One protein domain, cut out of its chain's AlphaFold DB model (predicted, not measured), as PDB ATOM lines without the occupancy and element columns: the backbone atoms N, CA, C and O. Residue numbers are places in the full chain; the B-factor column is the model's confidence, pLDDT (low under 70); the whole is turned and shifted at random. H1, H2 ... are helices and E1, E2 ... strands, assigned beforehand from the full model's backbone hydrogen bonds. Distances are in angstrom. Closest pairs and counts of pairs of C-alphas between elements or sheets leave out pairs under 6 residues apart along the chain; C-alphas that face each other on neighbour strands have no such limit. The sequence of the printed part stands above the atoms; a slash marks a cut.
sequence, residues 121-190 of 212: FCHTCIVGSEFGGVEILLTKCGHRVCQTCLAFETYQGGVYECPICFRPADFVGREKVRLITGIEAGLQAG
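Overview. This is residues 121 to 190 of the 212 residues of the protein "RING-type domain-containing protein" of Penicillium subrubescens (UniProt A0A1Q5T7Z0). Little regular structure is here: a loop-rich body holds a small hairpin, E1 and E2, and short H2 near its middle, with H1 out at the edge, while residues 184 to 190 of H3 stick out as an arm. The 70 printed residues, 25 of them in named elements, run H1, E1, E2, H2, H3, mixed in class with an antiparallel sheet; the whole is compact, radius of gyration of the C-alphas 12.3 A, spanning 34 by 29 by 21 A.

Along the chain. Find E1, residues 136 to 138, from C-alpha 136 at (24.443, -31.375, -3.888), and E2, 144 to 146. H2 is 147 to 152, H1 129 to 132. H3, 182 to 190, runs 12.6 A to C-alpha 190 at (2.125, -25.323, 7.422).

Arrangement. In the E1 and E2 hairpin, N 137 and O 145 are 2.8 A apart. The closest C-alphas of E1 and H2, Ile 136 and Gln 147, are 6.9 A apart. H1 and E2 are only just apart, closest 8.3 A; H2 and H3 are apart. In H2 and H3 every O i to N i+4 pair is within hydrogen-bond range; H1 is too short for one, and 0 of its 1 O i to N i+3 pair is within range.

Size, cuts and confidence. The printed part has no cut; the link H2 to H3 is long, 29 residues. Look for pLDDT under 70 at residues 131 to 133, 156 to 157 and 173 to 190.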
ATOM      1  N   PHE A 121      28.235 -36.705  -4.079       92.50
ATOM      2  CA  PHE A 121      27.495 -36.944  -2.844       92.50
ATOM      3  C   PHE A 121      27.868 -35.924  -1.767       92.50
ATOM      4  O   PHE A 121      28.875 -35.224  -1.874       92.50
ATOM      5  N   CYS A 122      27.038 -35.821  -0.733       93.44
ATOM      6  CA  CYS A 122      27.286 -34.947   0.403       93.44
ATOM      7  C   CYS A 122      28.495 -35.451   1.189       93.44
ATOM      8  O   CYS A 122      28.476 -36.548   1.733       93.44
ATOM      9  N   HIS A 123      29.535 -34.640   1.312       94.69
ATOM     10  CA  HIS A 123      30.710 -35.007   2.086       94.69
ATOM     11  C   HIS A 123      30.457 -34.957   3.597       94.69
ATOM     12  O   HIS A 123      31.286 -35.450   4.343       94.69
ATOM     13  N   THR A 124      29.345 -34.390   4.073       93.62
ATOM     14  CA  THR A 124      28.991 -34.416   5.502       93.62
ATOM     15  C   THR A 124      28.292 -35.725   5.864       93.62
ATOM     16  O   THR A 124      28.798 -36.474   6.695       93.62
ATOM     17  N   CYS A 125      27.169 -36.028   5.204       93.44
ATOM     18  CA  CYS A 125      26.294 -37.156   5.547       93.44
ATOM     19  C   CYS A 125      26.351 -38.334   4.569       93.44
ATOM     20  O   CYS A 125      25.493 -39.205   4.636       93.44
ATOM     21  N   ILE A 126      27.291 -38.337   3.620       92.88
ATOM     22  CA  ILE A 126      27.519 -39.386   2.608       92.88
ATOM     23  C   ILE A 126      26.331 -39.717   1.682       92.88
ATOM     24  O   ILE A 126      26.443 -40.585   0.821       92.88
ATOM     25  N   VAL A 127      25.208 -38.995   1.746       88.88
ATOM     26  CA  VAL A 127      24.053 -39.207   0.852       88.88
ATOM     27  C   VAL A 127      24.355 -38.732  -0.575       88.88
ATOM     28  O   VAL A 127      24.850 -37.622  -0.782       88.88
ATOM     29  N   GLY A 128      24.052 -39.571  -1.573       81.56
ATOM     30  CA  GLY A 128      24.182 -39.239  -2.999       81.56
ATOM     31  C   GLY A 128      22.941 -38.565  -3.585       81.56
ATOM     32  O   GLY A 128      21.830 -38.806  -3.116       81.56
ATOM     33  N   SER A 129      23.122 -37.789  -4.659       74.12
ATOM     34  CA  SER A 129      22.001 -37.162  -5.381       74.12
ATOM     35  C   SER A 129      21.054 -38.184  -6.018       74.12
ATOM     36  O   SER A 129      19.854 -37.949  -6.078       74.12
ATOM     37  N   GLU A 130      21.585 -39.323  -6.467       70.38
ATOM     38  CA  GLU A 130      20.841 -40.350  -7.215       70.38
ATOM     39  C   GLU A 130      19.850 -41.134  -6.340       70.38
ATOM     40  O   GLU A 130      18.750 -41.435  -6.786       70.38
ATOM     41  N   PHE A 131      20.201 -41.415  -5.080       62.16
ATOM     42  CA  PHE A 131      19.356 -42.198  -4.164       62.16
ATOM     43  C   PHE A 131      18.512 -41.334  -3.223       62.16
ATOM     44  O   PHE A 131      17.521 -41.810  -2.680       62.16
ATOM     45  N   GLY A 132      18.909 -40.076  -3.001       60.00
ATOM     46  CA  GLY A 132      18.217 -39.169  -2.083       60.00
ATOM     47  C   GLY A 132      17.389 -38.080  -2.760       60.00
ATOM     48  O   GLY A 132      16.700 -37.348  -2.059       60.00
ATOM     49  N   GLY A 133      17.503 -37.897  -4.083       67.12
ATOM     50  CA  GLY A 133      16.907 -36.746  -4.776       67.12
ATOM     51  C   GLY A 133      17.404 -35.393  -4.248       67.12
ATOM     52  O   GLY A 133      16.772 -34.365  -4.474       67.12
ATOM     53  N   VAL A 134      18.515 -35.388  -3.502       76.44
ATOM     54  CA  VAL A 134      19.030 -34.200  -2.824       76.44
ATOM     55  C   VAL A 134      19.963 -33.430  -3.742       76.44
ATOM     56  O   VAL A 134      20.904 -33.984  -4.318       76.44
ATOM     57  N   GLU A 135      19.730 -32.125  -3.838       85.00
ATOM     58  CA  GLU A 135      20.664 -31.227  -4.500       85.00
ATOM     59  C   GLU A 135      21.983 -31.193  -3.718       85.00
ATOM     60  O   GLU A 135      22.001 -30.974  -2.501       85.00
ATOM     61  N   ILE A 136      23.088 -31.420  -4.431       89.19
ATOM     62  CA  ILE A 136      24.443 -31.375  -3.888       89.19
ATOM     63  C   ILE A 136      25.125 -30.102  -4.379       89.19
ATOM     64  O   ILE A 136      25.276 -29.877  -5.578       89.19
ATOM     65  N   LEU A 137      25.569 -29.276  -3.437       89.81
ATOM     66  CA  LEU A 137      26.198 -27.989  -3.707       89.81
ATOM     67  C   LEU A 137      27.704 -28.077  -3.497       89.81
ATOM     68  O   LEU A 137      28.161 -28.636  -2.500       89.81
ATOM     69  N   LEU A 138      28.477 -27.491  -4.413       90.50
ATOM     70  CA  LEU A 138      29.932 -27.395  -4.303       90.50
ATOM     71  C   LEU A 138      30.335 -26.092  -3.608       90.50
ATOM     72  O   LEU A 138      30.031 -24.996  -4.084       90.50
ATOM     73  N   THR A 139      31.072 -26.210  -2.511       91.75
ATOM     74  CA  THR A 139      31.655 -25.071  -1.805       91.75
ATOM     75  C   THR A 139      32.970 -24.635  -2.456       91.75
ATOM     76  O   THR A 139      33.678 -25.431  -3.079       91.75
ATOM     77  N   LYS A 140      33.370 -23.373  -2.260       91.12
ATOM     78  CA  LYS A 140      34.688 -22.859  -2.667       91.12
ATOM     79  C   LYS A 140      35.834 -23.563  -1.941       91.12
ATOM     80  O   LYS A 140      36.938 -23.605  -2.472       91.12
ATOM     81  N   CYS A 141      35.583 -24.159  -0.768       91.25
ATOM     82  CA  CYS A 141      36.574 -24.996  -0.089       91.25
ATOM     83  C   CYS A 141      36.700 -26.411  -0.688       91.25
ATOM     84  O   CYS A 141      37.501 -27.209  -0.206       91.25
ATOM     85  N   GLY A 142      35.937 -26.720  -1.744       90.81
ATOM     86  CA  GLY A 142      35.992 -27.983  -2.471       90.81
ATOM     87  C   GLY A 142      35.231 -29.124  -1.801       90.81
ATOM     88  O   GLY A 142      35.428 -30.281  -2.174       90.81
ATOM     89  N   HIS A 143      34.370 -28.841  -0.825       93.44
ATOM     90  CA  HIS A 143      33.479 -29.834  -0.230       93.44
ATOM     91  C   HIS A 143      32.094 -29.776  -0.874       93.44
ATOM     92  O   HIS A 143      31.657 -28.737  -1.356       93.44
ATOM     93  N   ARG A 144      31.420 -30.921  -0.915       92.56
ATOM     94  CA  ARG A 144      30.059 -31.040  -1.422       92.56
ATOM     95  C   ARG A 144      29.113 -31.198  -0.244       92.56
ATOM     96  O   ARG A 144      29.421 -31.961   0.668       92.56
ATOM     97  N   VAL A 145      27.987 -30.503  -0.244       93.44
ATOM     98  CA  VAL A 145      27.018 -30.540   0.859       93.44
ATOM     99  C   VAL A 145      25.601 -30.614   0.301       93.44
ATOM    100  O   VAL A 145      25.293 -29.948  -0.686       93.44
ATOM    101  N   CYS A 146      24.748 -31.451   0.890       92.19
ATOM    102  CA  CYS A 146      23.332 -31.486   0.530       92.19
ATOM    103  C   CYS A 146      22.565 -30.336   1.191       92.19
ATOM    104  O   CYS A 146      22.989 -29.804   2.219       92.19
ATOM    105  N   GLN A 147      21.400 -29.992   0.645       87.75
ATOM    106  CA  GLN A 147      20.543 -28.936   1.195       87.75
ATOM    107  C   GLN A 147      20.157 -29.165   2.668       87.75
ATOM    108  O   GLN A 147      20.073 -28.211   3.437       87.75
ATOM    109  N   THR A 148      19.974 -30.421   3.084       88.81
ATOM    110  CA  THR A 148      19.669 -30.768   4.478       88.81
ATOM    111  C   THR A 148      20.823 -30.412   5.411       88.81
ATOM    112  O   THR A 148      20.623 -29.678   6.370       88.81
ATOM    113  N   CYS A 149      22.045 -30.866   5.113       91.06
ATOM    114  CA  CYS A 149      23.218 -30.511   5.916       91.06
ATOM    115  C   CYS A 149      23.500 -29.009   5.866       91.06
ATOM    116  O   CYS A 149      23.879 -28.433   6.873       91.06
ATOM    117  N   LEU A 150      23.267 -28.354   4.727       90.69
ATOM    118  CA  LEU A 150      23.370 -26.900   4.636       90.69
ATOM    119  C   LEU A 150      22.447 -26.204   5.646       90.69
ATOM    120  O   LEU A 150      22.887 -25.280   6.320       90.69
ATOM    121  N   ALA A 151      21.195 -26.649   5.774       86.00
ATOM    122  CA  ALA A 151      20.234 -26.050   6.697       86.00
ATOM    123  C   ALA A 151      20.647 -26.199   8.174       86.00
ATOM    124  O   ALA A 151      20.402 -25.285   8.954       86.00
ATOM    125  N   PHE A 152      21.290 -27.310   8.546       86.25
ATOM    126  CA  PHE A 152      21.771 -27.535   9.916       86.25
ATOM    127  C   PHE A 152      23.061 -26.773  10.249       86.25
ATOM    128  O   PHE A 152      23.257 -26.390  11.395       86.25
ATOM    129  N   GLU A 153      23.915 -26.533   9.255       84.50
ATOM    130  CA  GLU A 153      25.249 -25.931   9.428       84.50
ATOM    131  C   GLU A 153      25.284 -24.428   9.084       84.50
ATOM    132  O   GLU A 153      26.348 -23.817   8.964       84.50
ATOM    133  N   THR A 154      24.118 -23.817   8.856       83.31
ATOM    134  CA  THR A 154      24.002 -22.373   8.622       83.31
ATOM    135  C   THR A 154      23.630 -21.678   9.926       83.31
ATOM    136  O   THR A 154      22.566 -21.928  10.489       83.31
ATOM    137  N   TYR A 155      24.488 -20.773  10.394       76.44
ATOM    138  CA  TYR A 155      24.251 -20.019  11.626       76.44
ATOM    139  C   TYR A 155      23.200 -18.912  11.454       76.44
ATOM    140  O   TYR A 155      22.865 -18.495  10.340       76.44
ATOM    141  N   GLN A 156      22.726 -18.380  12.587       66.00
ATOM    142  CA  GLN A 156      21.940 -17.145  12.637       66.00
ATOM    143  C   GLN A 156      22.773 -16.005  12.027       66.00
ATOM    144  O   GLN A 156      23.732 -15.532  12.626       66.00
ATOM    145  N   GLY A 157      22.461 -15.635  10.785       68.00
ATOM    146  CA  GLY A 157      23.284 -14.742   9.959       68.00
ATOM    147  C   GLY A 157      23.503 -15.243   8.529       68.00
ATOM    148  O   GLY A 157      24.044 -14.512   7.705       68.00
ATOM    149  N   GLY A 158      23.073 -16.470   8.207       80.81
ATOM    150  CA  GLY A 158      23.110 -16.998   6.840       80.81
ATOM    151  C   GLY A 158      24.505 -17.424   6.368       80.81
ATOM    152  O   GLY A 158      24.682 -17.738   5.193       80.81
ATOM    153  N   VAL A 159      25.491 -17.445   7.268       85.69
ATOM    154  CA  VAL A 159      26.850 -17.909   6.975       85.69
ATOM    155  C   VAL A 159      26.908 -19.417   7.178       85.69
ATOM    156  O   VAL A 159      26.638 -19.918   8.269       85.69
ATOM    157  N   TYR A 160      27.271 -20.132   6.115       89.56
ATOM    158  CA  TYR A 160      27.545 -21.561   6.169       89.56
ATOM    159  C   TYR A 160      28.985 -21.800   6.622       89.56
ATOM    160  O   TYR A 160      29.937 -21.329   5.985       89.56
ATOM    161  N   GLU A 161      29.148 -22.571   7.693       91.00
ATOM    162  CA  GLU A 161      30.443 -23.106   8.088       91.00
ATOM    163  C   GLU A 161      30.591 -24.530   7.563       91.00
ATOM    164  O   GLU A 161      29.724 -25.384   7.721       91.00
ATOM    165  N   CYS A 162      31.705 -24.804   6.887       92.50
ATOM    166  CA  CYS A 162      31.946 -26.143   6.381       92.50
ATOM    167  C   CYS A 162      32.319 -27.072   7.549       92.50
ATOM    168  O   CYS A 162      33.410 -26.893   8.092       92.50
ATOM    169  N   PRO A 163      31.548 -28.135   7.846       90.69
ATOM    170  CA  PRO A 163      31.806 -29.025   8.986       90.69
ATOM    171  C   PRO A 163      33.050 -29.905   8.791       90.69
ATOM    172  O   PRO A 163      33.440 -30.661   9.671       90.69
ATOM    173  N   ILE A 164      33.678 -29.833   7.613       92.56
ATOM    174  CA  ILE A 164      34.927 -30.534   7.304       92.56
ATOM    175  C   ILE A 164      36.114 -29.581   7.416       92.56
ATOM    176  O   ILE A 164      37.194 -29.993   7.810       92.56
ATOM    177  N   CYS A 165      35.972 -28.306   7.048       91.12
ATOM    178  CA  CYS A 165      37.077 -27.354   7.181       91.12
ATOM    179  C   CYS A 165      37.054 -26.570   8.495       91.12
ATOM    180  O   CYS A 165      38.079 -25.967   8.801       91.12
ATOM    181  N   PHE A 166      35.925 -26.557   9.210       89.38
ATOM    182  CA  PHE A 166      35.678 -25.730  10.396       89.38
ATOM    183  C   PHE A 166      35.985 -24.251  10.124       89.38
ATOM    184  O   PHE A 166      36.762 -23.602  10.820       89.38
ATOM    185  N   ARG A 167      35.482 -23.764   8.981       88.88
ATOM    186  CA  ARG A 167      35.610 -22.369   8.541       88.88
ATOM    187  C   ARG A 167      34.446 -21.975   7.633       88.88
ATOM    188  O   ARG A 167      33.948 -22.845   6.900       88.88
ATOM    189  N   PRO A 168      34.069 -20.686   7.611       90.25
ATOM    190  CA  PRO A 168      33.094 -20.160   6.666       90.25
ATOM    191  C   PRO A 168      33.441 -20.538   5.224       90.25
ATOM    192  O   PRO A 168      34.610 -20.503   4.820       90.25
ATOM    193  N   ALA A 169      32.433 -20.924   4.446       89.88
ATOM    194  CA  ALA A 169      32.618 -21.307   3.054       89.88
ATOM    195  C   ALA A 169      31.487 -20.789   2.162       89.88
ATOM    196  O   ALA A 169      30.309 -21.005   2.428       89.88
ATOM    197  N   ASP A 170      31.870 -20.181   1.040       89.75
ATOM    198  CA  ASP A 170      30.941 -19.822  -0.031       89.75
ATOM    199  C   ASP A 170      30.698 -20.996  -0.989       89.75
ATOM    200  O   ASP A 170      31.393 -22.014  -0.947       89.75
ATOM    201  N   PHE A 171      29.787 -20.805  -1.945       89.44
ATOM    202  CA  PHE A 171      29.466 -21.758  -3.008       89.44
ATOM    203  C   PHE A 171      30.024 -21.337  -4.371       89.44
ATOM    204  O   PHE A 171      30.248 -20.158  -4.648       89.44
ATOM    205  N   VAL A 172      30.269 -22.324  -5.232       85.50
ATOM    206  CA  VAL A 172      30.716 -22.122  -6.617       85.50
ATOM    207  C   VAL A 172      29.498 -21.956  -7.520       85.50
ATOM    208  O   VAL A 172      28.554 -22.733  -7.427       85.50
ATOM    209  N   GLY A 173      29.521 -20.966  -8.418       69.12
ATOM    210  CA  GLY A 173      28.502 -20.815  -9.466       69.12
ATOM    211  C   GLY A 173      27.128 -20.334  -8.990       69.12
ATOM    212  O   GLY A 173      26.212 -20.256  -9.800       69.12
ATOM    213  N   ARG A 174      26.971 -19.981  -7.710       56.88
ATOM    214  CA  ARG A 174      25.781 -19.287  -7.210       56.88
ATOM    215  C   ARG A 174      26.151 -17.874  -6.786       56.88
ATOM    216  O   ARG A 174      26.867 -17.673  -5.808       56.88
ATOM    217  N   GLU A 175      25.637 -16.901  -7.525       42.91
ATOM    218  CA  GLU A 175      25.492 -15.533  -7.042       42.91
ATOM    219  C   GLU A 175      24.510 -15.596  -5.867       42.91
ATOM    220  O   GLU A 175      23.380 -16.032  -6.063       42.91
ATOM    221  N   LYS A 176      24.992 -15.317  -4.645       41.22
ATOM    222  CA  LYS A 176      24.236 -15.298  -3.376       41.22
ATOM    223  C   LYS A 176      23.024 -16.233  -3.376       41.22
ATOM    224  O   LYS A 176      21.912 -15.818  -3.707       41.22
ATOM    225  N   VAL A 177      23.224 -17.488  -2.958       45.28
ATOM    226  CA  VAL A 177      22.097 -18.340  -2.553       45.28
ATOM    227  C   VAL A 177      21.194 -17.468  -1.687       45.28
ATOM    228  O   VAL A 177      21.665 -16.938  -0.681       45.28
ATOM    229  N   ARG A 178      19.934 -17.270  -2.094       40.19
ATOM    230  CA  ARG A 178      18.868 -16.783  -1.213       40.19
ATOM    231  C   ARG A 178      18.666 -17.852  -0.133       40.19
ATOM    232  O   ARG A 178      17.699 -18.606  -0.143       40.19
ATOM    233  N   LEU A 179      19.671 -18.005   0.724       47.69
ATOM    234  CA  LEU A 179      19.604 -18.712   1.980       47.69
ATOM    235  C   LEU A 179      18.566 -17.919   2.763       47.69
ATOM    236  O   LEU A 179      18.783 -16.747   3.046       47.69
ATOM    237  N   ILE A 180      17.438 -18.561   3.058       46.06
ATOM    238  CA  ILE A 180      16.344 -18.010   3.867       46.06
ATOM    239  C   ILE A 180      15.387 -17.076   3.090       46.06
ATOM    240  O   ILE A 180      15.229 -15.907   3.405       46.06
ATOM    241  N   THR A 181      14.671 -17.604   2.095       42.28
ATOM    242  CA  THR A 181      13.267 -17.175   1.857       42.28
ATOM    243  C   THR A 181      12.312 -18.344   1.589       42.28
ATOM    244  O   THR A 181      11.106 -18.205   1.762       42.28
ATOM    245  N   GLY A 182      12.817 -19.534   1.236       39.16
ATOM    246  CA  GLY A 182      11.971 -20.712   0.993       39.16
ATOM    247  C   GLY A 182      11.557 -21.501   2.244       39.16
ATOM    248  O   GLY A 182      10.521 -22.160   2.228       39.16
ATOM    249  N   ILE A 183      12.334 -21.441   3.334       45.34
ATOM    250  CA  ILE A 183      12.046 -22.226   4.552       45.34
ATOM    251  C   ILE A 183      10.997 -21.521   5.426       45.34
ATOM    252  O   ILE A 183      10.099 -22.181   5.947       45.34
ATOM    253  N   GLU A 184      11.022 -20.186   5.507       38.66
ATOM    254  CA  GLU A 184       9.986 -19.422   6.220       38.66
ATOM    255  C   GLU A 184       8.619 -19.516   5.526       38.66
ATOM    256  O   GLU A 184       7.604 -19.681   6.202       38.66
ATOM    257  N   ALA A 185       8.586 -19.542   4.187       38.41
ATOM    258  CA  ALA A 185       7.348 -19.733   3.430       38.41
ATOM    259  C   ALA A 185       6.732 -21.133   3.641       38.41
ATOM    260  O   ALA A 185       5.512 -21.262   3.746       38.41
ATOM    261  N   GLY A 186       7.558 -22.180   3.764       35.44
ATOM    262  CA  GLY A 186       7.096 -23.545   4.043       35.44
ATOM    263  C   GLY A 186       6.585 -23.736   5.475       35.44
ATOM    264  O   GLY A 186       5.553 -24.381   5.680       35.44
ATOM    265  N   LEU A 187       7.253 -23.131   6.466       37.84
ATOM    266  CA  LEU A 187       6.826 -23.215   7.867       37.84
ATOM    267  C   LEU A 187       5.587 -22.351   8.159       37.84
ATOM    268  O   LEU A 187       4.688 -22.803   8.869       37.84
ATOM    269  N   GLN A 188       5.471 -21.150   7.580       37.25
ATOM    270  CA  GLN A 188       4.278 -20.310   7.761       37.25
ATOM    271  C   GLN A 188       3.051 -20.860   7.014       37.25
ATOM    272  O   GLN A 188       1.933 -20.754   7.528       37.25
ATOM    273  N   ALA A 189       3.230 -21.523   5.864       37.56
ATOM    274  CA  ALA A 189       2.137 -22.193   5.152       37.56
ATOM    275  C   ALA A 189       1.623 -23.450   5.885       37.56
ATOM    276  O   ALA A 189       0.420 -23.723   5.864       37.56
ATOM    277  N   GLY A 190       2.503 -24.182   6.579       35.41
ATOM    278  CA  GLY A 190       2.125 -25.323   7.422       35.41
ATOM    279  C   GLY A 190       1.371 -24.913   8.692       35.41
ATOM    280  O   GLY A 190       0.385 -25.551   9.061       35.41
TER     281      GLY A 190